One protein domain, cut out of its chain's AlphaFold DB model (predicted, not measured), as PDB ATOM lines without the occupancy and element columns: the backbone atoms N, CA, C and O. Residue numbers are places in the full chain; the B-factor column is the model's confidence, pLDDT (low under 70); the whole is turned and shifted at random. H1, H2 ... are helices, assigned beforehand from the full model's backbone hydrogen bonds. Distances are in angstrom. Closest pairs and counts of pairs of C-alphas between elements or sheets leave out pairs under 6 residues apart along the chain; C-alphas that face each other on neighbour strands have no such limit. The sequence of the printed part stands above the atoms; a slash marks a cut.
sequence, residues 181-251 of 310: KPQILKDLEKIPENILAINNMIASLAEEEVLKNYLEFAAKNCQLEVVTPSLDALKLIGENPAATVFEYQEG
ATOM      1  N   LYS A 181       2.700  24.492  19.305       84.44
ATOM      2  CA  LYS A 181       1.780  24.047  18.246       84.44
ATOM      3  C   LYS A 181       0.995  22.781  18.637       84.44
ATOM      4  O   LYS A 181      -0.229  22.821  18.525       84.44
ATOM      5  N   PRO A 182       1.611  21.702  19.166       86.19
ATOM      6  CA  PRO A 182       0.866  20.519  19.607       86.19
ATOM      7  C   PRO A 182      -0.123  20.796  20.745       86.19
ATOM      8  O   PRO A 182      -1.195  20.198  20.783       86.19
ATOM      9  N   GLN A 183       0.220  21.704  21.666       87.69
ATOM     10  CA  GLN A 183      -0.658  22.072  22.779       87.69
ATOM     11  C   GLN A 183      -1.913  22.784  22.267       87.69
ATOM     12  O   GLN A 183      -3.022  22.391  22.618       87.69
ATOM     13  N   ILE A 184      -1.741  23.755  21.361       85.81
ATOM     14  CA  ILE A 184      -2.862  24.459  20.723       85.81
ATOM     15  C   ILE A 184      -3.738  23.483  19.938       85.81
ATOM     16  O   ILE A 184      -4.953  23.501  20.102       85.81
ATOM     17  N   LEU A 185      -3.144  22.610  19.116       84.69
ATOM     18  CA  LEU A 185      -3.903  21.637  18.320       84.69
ATOM     19  C   LEU A 185      -4.761  20.724  19.208       84.69
ATOM     20  O   LEU A 185      -5.942  20.539  18.931       84.69
ATOM     21  N   LYS A 186      -4.202  20.241  20.322       83.75
ATOM     22  CA  LYS A 186      -4.938  19.434  21.305       83.75
ATOM     23  C   LYS A 186      -6.110  20.189  21.941       83.75
ATOM     24  O   LYS A 186      -7.133  19.587  22.260       83.75
ATOM     25  N   ASP A 187      -5.976  21.491  22.168       83.12
ATOM     26  CA  ASP A 187      -7.079  22.291  22.704       83.12
ATOM     27  C   ASP A 187      -8.128  22.635  21.637       83.12
ATOM     28  O   ASP A 187      -9.320  22.661  21.953       83.12
ATOM     29  N   LEU A 188      -7.725  22.790  20.369       84.81
ATOM     30  CA  LEU A 188      -8.647  22.942  19.238       84.81
ATOM     31  C   LEU A 188      -9.538  21.703  19.046       84.81
ATOM     32  O   LEU A 188     -10.713  21.857  18.713       84.81
ATOM     33  N   GLU A 189      -9.038  20.492  19.323       82.62
ATOM     34  CA  GLU A 189      -9.830  19.248  19.257       82.62
ATOM     35  C   GLU A 189     -11.061  19.262  20.179       82.62
ATOM     36  O   GLU A 189     -12.083  18.658  19.854       82.62
ATOM     37  N   LYS A 190     -11.001  19.985  21.307       83.25
ATOM     38  CA  LYS A 190     -12.101  20.064  22.286       83.25
ATOM     39  C   LYS A 190     -13.171  21.089  21.906       83.25
ATOM     40  O   LYS A 190     -14.276  21.058  22.448       83.25
ATOM     41  N   ILE A 191     -12.867  22.025  21.002       84.19
ATOM     42  CA  ILE A 191     -13.787  23.112  20.634       84.19
ATOM     43  C   ILE A 191     -15.109  22.580  20.058       84.19
ATOM     44  O   ILE A 191     -16.156  23.020  20.532       84.19
ATOM     45  N   PRO A 192     -15.124  21.632  19.099       85.88
ATOM     46  CA  PRO A 192     -16.375  21.112  18.555       85.88
ATOM     47  C   PRO A 192     -17.263  20.443  19.608       85.88
ATOM     48  O   PRO A 192     -18.481  20.602  19.560       85.88
ATOM     49  N   GLU A 193     -16.669  19.723  20.564       86.94
ATOM     50  CA  GLU A 193     -17.406  19.099  21.669       86.94
ATOM     51  C   GLU A 193     -18.030  20.156  22.584       86.94
ATOM     52  O   GLU A 193     -19.210  20.062  22.922       86.94
ATOM     53  N   ASN A 194     -17.274  21.205  22.921       88.06
ATOM     54  CA  ASN A 194     -17.768  22.322  23.726       88.06
ATOM     55  C   ASN A 194     -18.893  23.092  23.020       88.06
ATOM     56  O   ASN A 194     -19.902  23.409  23.647       88.06
ATOM     57  N   ILE A 195     -18.752  23.364  21.717       87.88
ATOM     58  CA  ILE A 195     -19.799  24.014  20.914       87.88
ATOM     59  C   ILE A 195     -21.056  23.144  20.888       87.88
ATOM     60  O   ILE A 195     -22.148  23.651  21.128       87.88
ATOM     61  N   LEU A 196     -20.916  21.835  20.663       89.81
ATOM     62  CA  LEU A 196     -22.054  20.920  20.666       89.81
ATOM     63  C   LEU A 196     -22.731  20.862  22.043       89.81
ATOM     64  O   LEU A 196     -23.957  20.846  22.122       89.81
ATOM     65  N   ALA A 197     -21.962  20.871  23.134       92.50
ATOM     66  CA  ALA A 197     -22.505  20.920  24.490       92.50
ATOM     67  C   ALA A 197     -23.303  22.212  24.745       92.50
ATOM     68  O   ALA A 197     -24.410  22.143  25.279       92.50
ATOM     69  N   ILE A 198     -22.784  23.368  24.316       90.69
ATOM     70  CA  ILE A 198     -23.497  24.654  24.386       90.69
ATOM     71  C   ILE A 198     -24.774  24.600  23.542       90.69
ATOM     72  O   ILE A 198     -25.842  24.956  24.033       90.69
ATOM     73  N   ASN A 199     -24.694  24.104  22.308       90.81
ATOM     74  CA  ASN A 199     -25.850  23.976  21.424       90.81
ATOM     75  C   ASN A 199     -26.918  23.049  22.010       90.81
ATOM     76  O   ASN A 199     -28.097  23.365  21.932       90.81
ATOM     77  N   ASN A 200     -26.525  21.952  22.660       90.31
ATOM     78  CA  ASN A 200     -27.455  21.070  23.367       90.31
ATOM     79  C   ASN A 200     -28.134  21.780  24.550       90.31
ATOM     80  O   ASN A 200     -29.332  21.600  24.764       90.31
ATOM     81  N   MET A 201     -27.404  22.614  25.303       89.44
ATOM     82  CA  MET A 201     -28.012  23.444  26.352       89.44
ATOM     83  C   MET A 201     -29.005  24.445  25.755       89.44
ATOM     84  O   MET A 201     -30.118  24.576  26.259       89.44
ATOM     85  N   ILE A 202     -28.640  25.106  24.656       86.75
ATOM     86  CA  ILE A 202     -29.527  26.027  23.936       86.75
ATOM     87  C   ILE A 202     -30.776  25.292  23.448       86.75
ATOM     88  O   ILE A 202     -31.876  25.763  23.706       86.75
ATOM     89  N   ALA A 203     -30.630  24.124  22.825       87.25
ATOM     90  CA  ALA A 203     -31.748  23.321  22.342       87.25
ATOM     91  C   ALA A 203     -32.689  22.888  23.473       87.25
ATOM     92  O   ALA A 203     -33.903  22.918  23.302       87.25
ATOM     93  N   SER A 204     -32.152  22.578  24.661       85.62
ATOM     94  CA  SER A 204     -32.981  22.273  25.836       85.62
ATOM     95  C   SER A 204     -33.782  23.471  26.360       85.62
ATOM     96  O   SER A 204     -34.812  23.286  26.996       85.62
ATOM     97  N   LEU A 205     -33.321  24.701  26.106       82.12
ATOM     98  CA  LEU A 205     -34.027  25.935  26.469       82.12
ATOM     99  C   LEU A 205     -34.962  26.414  25.350       82.12
ATOM    100  O   LEU A 205     -35.946  27.106  25.608       82.12
ATOM    101  N   ALA A 206     -34.642  26.060  24.110       75.56
ATOM    102  CA  ALA A 206     -35.349  26.424  22.895       75.56
ATOM    103  C   ALA A 206     -36.443  25.399  22.554       75.56
ATOM    104  O   ALA A 206     -36.578  24.981  21.406       75.56
ATOM    105  N   GLU A 207     -37.234  24.996  23.555       74.75
ATOM    106  CA  GLU A 207     -38.420  24.173  23.322       74.75
ATOM    107  C   GLU A 207     -39.345  24.876  22.316       74.75
ATOM    108  O   GLU A 207     -39.529  26.099  22.352       74.75
ATOM    109  N   GLU A 208     -39.941  24.100  21.410       69.50
ATOM    110  CA  GLU A 208     -40.713  24.610  20.268       69.50
ATOM    111  C   GLU A 208     -41.837  25.568  20.706       69.50
ATOM    112  O   GLU A 208     -42.117  26.577  20.056       69.50
ATOM    113  N   GLU A 209     -42.430  25.304  21.873       72.19
ATOM    114  CA  GLU A 209     -43.475  26.127  22.478       72.19
ATOM    115  C   GLU A 209     -42.938  27.464  23.021       72.19
ATOM    116  O   GLU A 209     -43.587  28.500  22.871       72.19
ATOM    117  N   VAL A 210     -41.727  27.481  23.583       77.81
ATOM    118  CA  VAL A 210     -41.061  28.699  24.077       77.81
ATOM    119  C   VAL A 210     -40.672  29.604  22.910       77.81
ATOM    120  O   VAL A 210     -40.978  30.800  22.931       77.81
ATOM    121  N   LEU A 211     -40.061  29.034  21.866       75.88
ATOM    122  CA  LEU A 211     -39.710  29.768  20.648       75.88
ATOM    123  C   LEU A 211     -40.956  30.345  19.967       75.88
ATOM    124  O   LEU A 211     -40.973  31.522  19.605       75.88
ATOM    125  N   LYS A 212     -42.028  29.551  19.851       76.62
ATOM    126  CA  LYS A 212     -43.303  29.997  19.279       76.62
ATOM    127  C   LYS A 212     -43.933  31.131  20.091       76.62
ATOM    128  O   LYS A 212     -44.329  32.142  19.511       76.62
ATOM    129  N   ASN A 213     -43.975  31.008  21.418       78.56
ATOM    130  CA  ASN A 213     -44.508  32.048  22.300       78.56
ATOM    131  C   ASN A 213     -43.705  33.353  22.200       78.56
ATOM    132  O   ASN A 213     -44.289  34.438  22.185       78.56
ATOM    133  N   TYR A 214     -42.377  33.260  22.087       78.44
ATOM    134  CA  TYR A 214     -41.517  34.427  21.909       78.44
ATOM    135  C   TYR A 214     -41.724  35.096  20.543       78.44
ATOM    136  O   TYR A 214     -41.846  36.318  20.475       78.44
ATOM    137  N   LEU A 215     -41.832  34.310  19.467       74.25
ATOM    138  CA  LEU A 215     -42.128  34.813  18.122       74.25
ATOM    139  C   LEU A 215     -43.491  35.513  18.068       74.25
ATOM    140  O   LEU A 215     -43.600  36.616  17.535       74.25
ATOM    141  N   GLU A 216     -44.522  34.919  18.673       77.19
ATOM    142  CA  GLU A 216     -45.849  35.534  18.766       77.19
ATOM    143  C   GLU A 216     -45.837  36.820  19.602       77.19
ATOM    144  O   GLU A 216     -46.504  37.795  19.244       77.19
ATOM    145  N   PHE A 217     -45.075  36.846  20.700       78.38
ATOM    146  CA  PHE A 217     -44.894  38.038  21.525       78.38
ATOM    147  C   PHE A 217     -44.173  39.154  20.755       78.38
ATOM    148  O   PHE A 217     -44.633  40.297  20.771       78.38
ATOM    149  N   ALA A 218     -43.083  38.834  20.055       74.56
ATOM    150  CA  ALA A 218     -42.307  39.791  19.267       74.56
ATOM    151  C   ALA A 218     -43.127  40.363  18.097       74.56
ATOM    152  O   ALA A 218     -43.137  41.579  17.892       74.56
ATOM    153  N   ALA A 219     -43.885  39.518  17.394       73.19
ATOM    154  CA  ALA A 219     -44.758  39.944  16.301       73.19
ATOM    155  C   ALA A 219     -45.897  40.859  16.789       73.19
ATOM    156  O   ALA A 219     -46.193  41.873  16.158       73.19
ATOM    157  N   LYS A 220     -46.523  40.537  17.932       74.12
ATOM    158  CA  LYS A 220     -47.669  41.301  18.464       74.12
ATOM    159  C   LYS A 220     -47.270  42.595  19.175       74.12
ATOM    160  O   LYS A 220     -47.957  43.599  19.010       74.12
ATOM    161  N   ASN A 221     -46.199  42.584  19.971       72.31
ATOM    162  CA  ASN A 221     -45.847  43.714  20.841       72.31
ATOM    163  C   ASN A 221     -44.737  44.605  20.278       72.31
ATOM    164  O   ASN A 221     -44.704  45.791  20.603       72.31
ATOM    165  N   CYS A 222     -43.849  44.065  19.438       68.81
ATOM    166  CA  CYS A 222     -42.689  44.802  18.932       68.81
ATOM    167  C   CYS A 222     -42.797  45.179  17.444       68.81
ATOM    168  O   CYS A 222     -41.889  45.831  16.942       68.81
ATOM    169  N   GLN A 223     -43.877  44.791  16.745       68.69
ATOM    170  CA  GLN A 223     -44.109  45.084  15.314       68.69
ATOM    171  C   GLN A 223     -42.940  44.656  14.401       68.69
ATOM    172  O   GLN A 223     -42.724  45.221  13.331       68.69
ATOM    173  N   LEU A 224     -42.169  43.652  14.825       63.22
ATOM    174  CA  LEU A 224     -41.129  43.034  14.010       63.22
ATOM    175  C   LEU A 224     -41.809  42.085  13.011       63.22
ATOM    176  O   LEU A 224     -42.215  40.987  13.383       63.22
ATOM    177  N   GLU A 225     -41.957  42.516  11.753       56.81
ATOM    178  CA  GLU A 225     -42.444  41.661  10.650       56.81
ATOM    179  C   GLU A 225     -41.429  40.577  10.252       56.81
ATOM    180  O   GLU A 225     -41.804  39.563   9.666       56.81
ATOM    181  N   VAL A 226     -40.148  40.776  10.579       58.81
ATOM    182  CA  VAL A 226     -39.046  39.884  10.201       58.81
ATOM    183  C   VAL A 226     -38.476  39.227  11.450       58.81
ATOM    184  O   VAL A 226     -38.041  39.906  12.383       58.81
ATOM    185  N   VAL A 227     -38.474  37.893  11.455       61.81
ATOM    186  CA  VAL A 227     -37.756  37.089  12.446       61.81
ATOM    187  C   VAL A 227     -36.287  37.501  12.382       61.81
ATOM    188  O   VAL A 227     -35.662  37.447  11.329       61.81
ATOM    189  N   THR A 228     -35.737  38.014  13.482       67.69
ATOM    190  CA  THR A 228     -34.327  38.414  13.497       67.69
ATOM    191  C   THR A 228     -33.450  37.196  13.189       67.69
ATOM    192  O   THR A 228     -33.733  36.141  13.753       67.69
ATOM    193  N   PRO A 229     -32.354  37.330  12.417       73.06
ATOM    194  CA  PRO A 229     -31.435  36.229  12.085       73.06
ATOM    195  C   PRO A 229     -31.032  35.349  13.285       73.06
ATOM    196  O   PRO A 229     -30.896  34.135  13.185       73.06
ATOM    197  N   SER A 230     -30.905  35.949  14.470       75.00
ATOM    198  CA  SER A 230     -30.606  35.237  15.716       75.00
ATOM    199  C   SER A 230     -31.685  34.232  16.142       75.00
ATOM    200  O   SER A 230     -31.356  33.211  16.732       75.00
ATOM    201  N   LEU A 231     -32.962  34.496  15.857       76.06
ATOM    202  CA  LEU A 231     -34.081  33.604  16.181       76.06
ATOM    203  C   LEU A 231     -34.175  32.429  15.203       76.06
ATOM    204  O   LEU A 231     -34.454  31.317  15.641       76.06
ATOM    205  N   ASP A 232     -33.877  32.646  13.921       78.81
ATOM    206  CA  ASP A 232     -33.797  31.559  12.937       78.81
ATOM    207  C   ASP A 232     -32.622  30.621  13.246       78.81
ATOM    208  O   ASP A 232     -32.766  29.401  13.190       78.81
ATOM    209  N   ALA A 233     -31.482  31.179  13.669       82.62
ATOM    210  CA  ALA A 233     -30.345  30.390  14.134       82.62
ATOM    211  C   ALA A 233     -30.685  29.588  15.403       82.62
ATOM    212  O   ALA A 233     -30.342  28.412  15.497       82.62
ATOM    213  N   LEU A 234     -31.402  30.190  16.361       84.12
ATOM    214  CA  LEU A 234     -31.868  29.491  17.565       84.12
ATOM    215  C   LEU A 234     -32.860  28.373  17.240       84.12
ATOM    216  O   LEU A 234     -32.775  27.304  17.838       84.12
ATOM    217  N   LYS A 235     -33.766  28.597  16.282       81.94
ATOM    218  CA  LYS A 235     -34.695  27.570  15.807       81.94
ATOM    219  C   LYS A 235     -33.941  26.398  15.178       81.94
ATOM    220  O   LYS A 235     -34.185  25.254  15.548       81.94
ATOM    221  N   LEU A 236     -32.978  26.684  14.301       85.62
ATOM    222  CA  LEU A 236     -32.149  25.661  13.665       85.62
ATOM    223  C   LEU A 236     -31.331  24.859  14.688       85.62
ATOM    224  O   LEU A 236     -31.270  23.638  14.590       85.62
ATOM    225  N   ILE A 237     -30.734  25.522  15.685       87.88
ATOM    226  CA  ILE A 237     -29.982  24.856  16.763       87.88
ATOM    227  C   ILE A 237     -30.911  24.023  17.659       87.88
ATOM    228  O   ILE A 237     -30.519  22.945  18.101       87.88
ATOM    229  N   GLY A 238     -32.136  24.498  17.912       86.00
ATOM    230  CA  GLY A 238     -33.157  23.762  18.662       86.00
ATOM    231  C   GLY A 238     -33.598  22.473  17.969       86.00
ATOM    232  O   GLY A 238     -33.763  21.448  18.627       86.00
ATOM    233  N   GLU A 239     -33.730  22.504  16.642       85.00
ATOM    234  CA  GLU A 239     -34.067  21.332  15.823       85.00
ATOM    235  C   GLU A 239     -32.862  20.395  15.618       85.00
ATOM    236  O   GLU A 239     -33.003  19.170  15.668       85.00
ATOM    237  N   ASN A 240     -31.669  20.957  15.400       86.75
ATOM    238  CA  ASN A 240     -30.425  20.222  15.205       86.75
ATOM    239  C   ASN A 240     -29.246  20.914  15.923       86.75
ATOM    240  O   ASN A 240     -28.614  21.816  15.368       86.75
ATOM    241  N   PRO A 241     -28.849  20.433  17.113       85.88
ATOM    242  CA  PRO A 241     -27.719  20.994  17.857       85.88
ATOM    243  C   PRO A 241     -26.364  20.882  17.140       85.88
ATOM    244  O   PRO A 241     -25.426  21.613  17.465       85.88
ATOM    245  N   ALA A 242     -26.236  19.972  16.170       85.44
ATOM    246  CA  ALA A 242     -25.036  19.802  15.353       85.44
ATOM    247  C   ALA A 242     -25.088  20.598  14.035       85.44
ATOM    248  O   ALA A 242     -24.235  20.382  13.170       85.44
ATOM    249  N   ALA A 243     -26.073  21.490  13.874       86.50
ATOM    250  CA  ALA A 243     -26.239  22.275  12.663       86.50
ATOM    251  C   ALA A 243     -25.003  23.132  12.352       86.50
ATOM    252  O   ALA A 243     -24.344  23.695  13.231       86.50
ATOM    253  N   THR A 244     -24.699  23.239  11.066       85.50
ATOM    254  CA  THR A 244     -23.574  24.002  10.529       85.50
ATOM    255  C   THR A 244     -24.005  25.397  10.089       85.50
ATOM    256  O   THR A 244     -25.157  25.642   9.736       85.50
ATOM    257  N   VAL A 245     -23.048  26.327  10.027       86.06
ATOM    258  CA  VAL A 245     -23.293  27.663   9.449       86.06
ATOM    259  C   VAL A 245     -23.749  27.556   7.987       86.06
ATOM    260  O   VAL A 245     -24.567  28.352   7.537       86.06
ATOM    261  N   PHE A 246     -23.280  26.532   7.268       86.06
ATOM    262  CA  PHE A 246     -23.728  26.233   5.912       86.06
ATOM    263  C   PHE A 246     -25.224  25.894   5.857       86.06
ATOM    264  O   PHE A 246     -25.941  26.449   5.031       86.06
ATOM    265  N   GLU A 247     -25.722  25.041   6.758       87.38
ATOM    266  CA  GLU A 247     -27.160  24.728   6.854       87.38
ATOM    267  C   GLU A 247     -28.006  25.960   7.145       87.38
ATOM    268  O   GLU A 247     -29.090  26.099   6.584       87.38
ATOM    269  N   TYR A 248     -27.499  26.864   7.980       86.12
ATOM    270  CA  TYR A 248     -28.174  28.119   8.279       86.12
ATOM    271  C   TYR A 248     -28.281  29.041   7.055       86.12
ATOM    272  O   TYR A 248     -29.323  29.652   6.835       86.12
ATOM    273  N   GLN A 249     -27.224  29.135   6.246       86.19
ATOM    274  CA  GLN A 249     -27.190  30.021   5.077       86.19
ATOM    275  C   GLN A 249     -27.935  29.445   3.867       86.19
ATOM    276  O   GLN A 249     -28.635  30.174   3.169       86.19
ATOM    277  N   GLU A 250     -27.803  28.139   3.629       85.44
ATOM    278  CA  GLU A 250     -28.259  27.482   2.399       85.44
ATOM    279  C   GLU A 250     -29.535  26.644   2.592       85.44
ATOM    280  O   GLU A 250     -30.081  26.110   1.625       85.44
ATOM    281  N   GLY A 251     -30.003  26.474   3.835       82.38
ATOM    282  CA  GLY A 251     -31.210  25.709   4.169       82.38
ATOM    283  C   GLY A 251     -31.112  24.202   3.897       82.38
ATOM    284  O   GLY A 251     -32.132  23.511   3.885       82.38
TER     285      GLY A 251
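What this domain is: This is residues 181 to 251 of the 310 residues of an uncharacterized protein of Oikopleura dioica (UniProt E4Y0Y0). The longest helix, H2, and the short H1 run nearly in line as one long shaft, and the H1 end, residues 181 to 191, sticks out free. At the other end of H2 the chain turns a corner into H3, then folds back as H4, whose end meets H2 again, while the short H5 lies near H4; the helices are held by few contacts. The printed part has 71 residues with five named helices, in the order H1, H2, H3, H4, H5, and no named strand; the class is all helix. The whole is loose, with a radius of gyration of the C-alphas of 15.6 A, and spans 53 by 24 by 19 A, the free arm adding to the length.

Where its parts are: Find C-alpha 191 at (-13.787, 23.112, 20.634); from there H2, residues 191 to 205, runs 21.3 A to C-alpha 205 at (-34.027, 25.935, 26.469). Before it in the chain, H1 covers residues 181 to 188, 10.5 A long, beginning with C-alpha 181 at (1.780, 24.047, 18.246). After H2, look for H3 at residues 208 to 221, 19.8 A, and H4 at residues 229 to 239, 15.6 A. H5, residues 245 to 250, ends with C-alpha 250 at (-28.259, 27.482, 2.399).

How they stand to each other: Start at H2 and look at residues 199 to 204, with which alone it touches H4. The closest C-alphas are those of Ala 203 and Gly 238, 4.0 A apart, and the two helices are about perpendicular at 89 degrees. H1 and H2 meet only through their link, and so do H2 and H3. From H4, look across to H3: they are close but not clearly touching, the closest C-alphas being those of Leu 211 and Lys 235 at 7.3 A. They run opposite ways at a shallow tilt of 20 degrees. H5 is also close to H4 but not clearly touching it, with the C-alphas of Ala 233 and Tyr 248 closest at 6.6 A, and about perpendicular at 75 degrees. H5 is apart from H2 and from H3. In the backbones of H1, H2, H3, H4 and H5, every O i to N i+4 pair is within hydrogen-bond range.

The domain as a whole: The two C-alphas farthest apart are those of Pro 182 and Lys 220, at 52.8 A. Without the free residues 181 to 191, the body spans 38 by 24 by 14 A. The printed part has no cut and no long link; the link from H3 to H4, 7 residues, is short, and the others are tight. The model's mean pLDDT over the printed part is 80.8, and you will find it under 70 at residue 208 and residues 222 to 228.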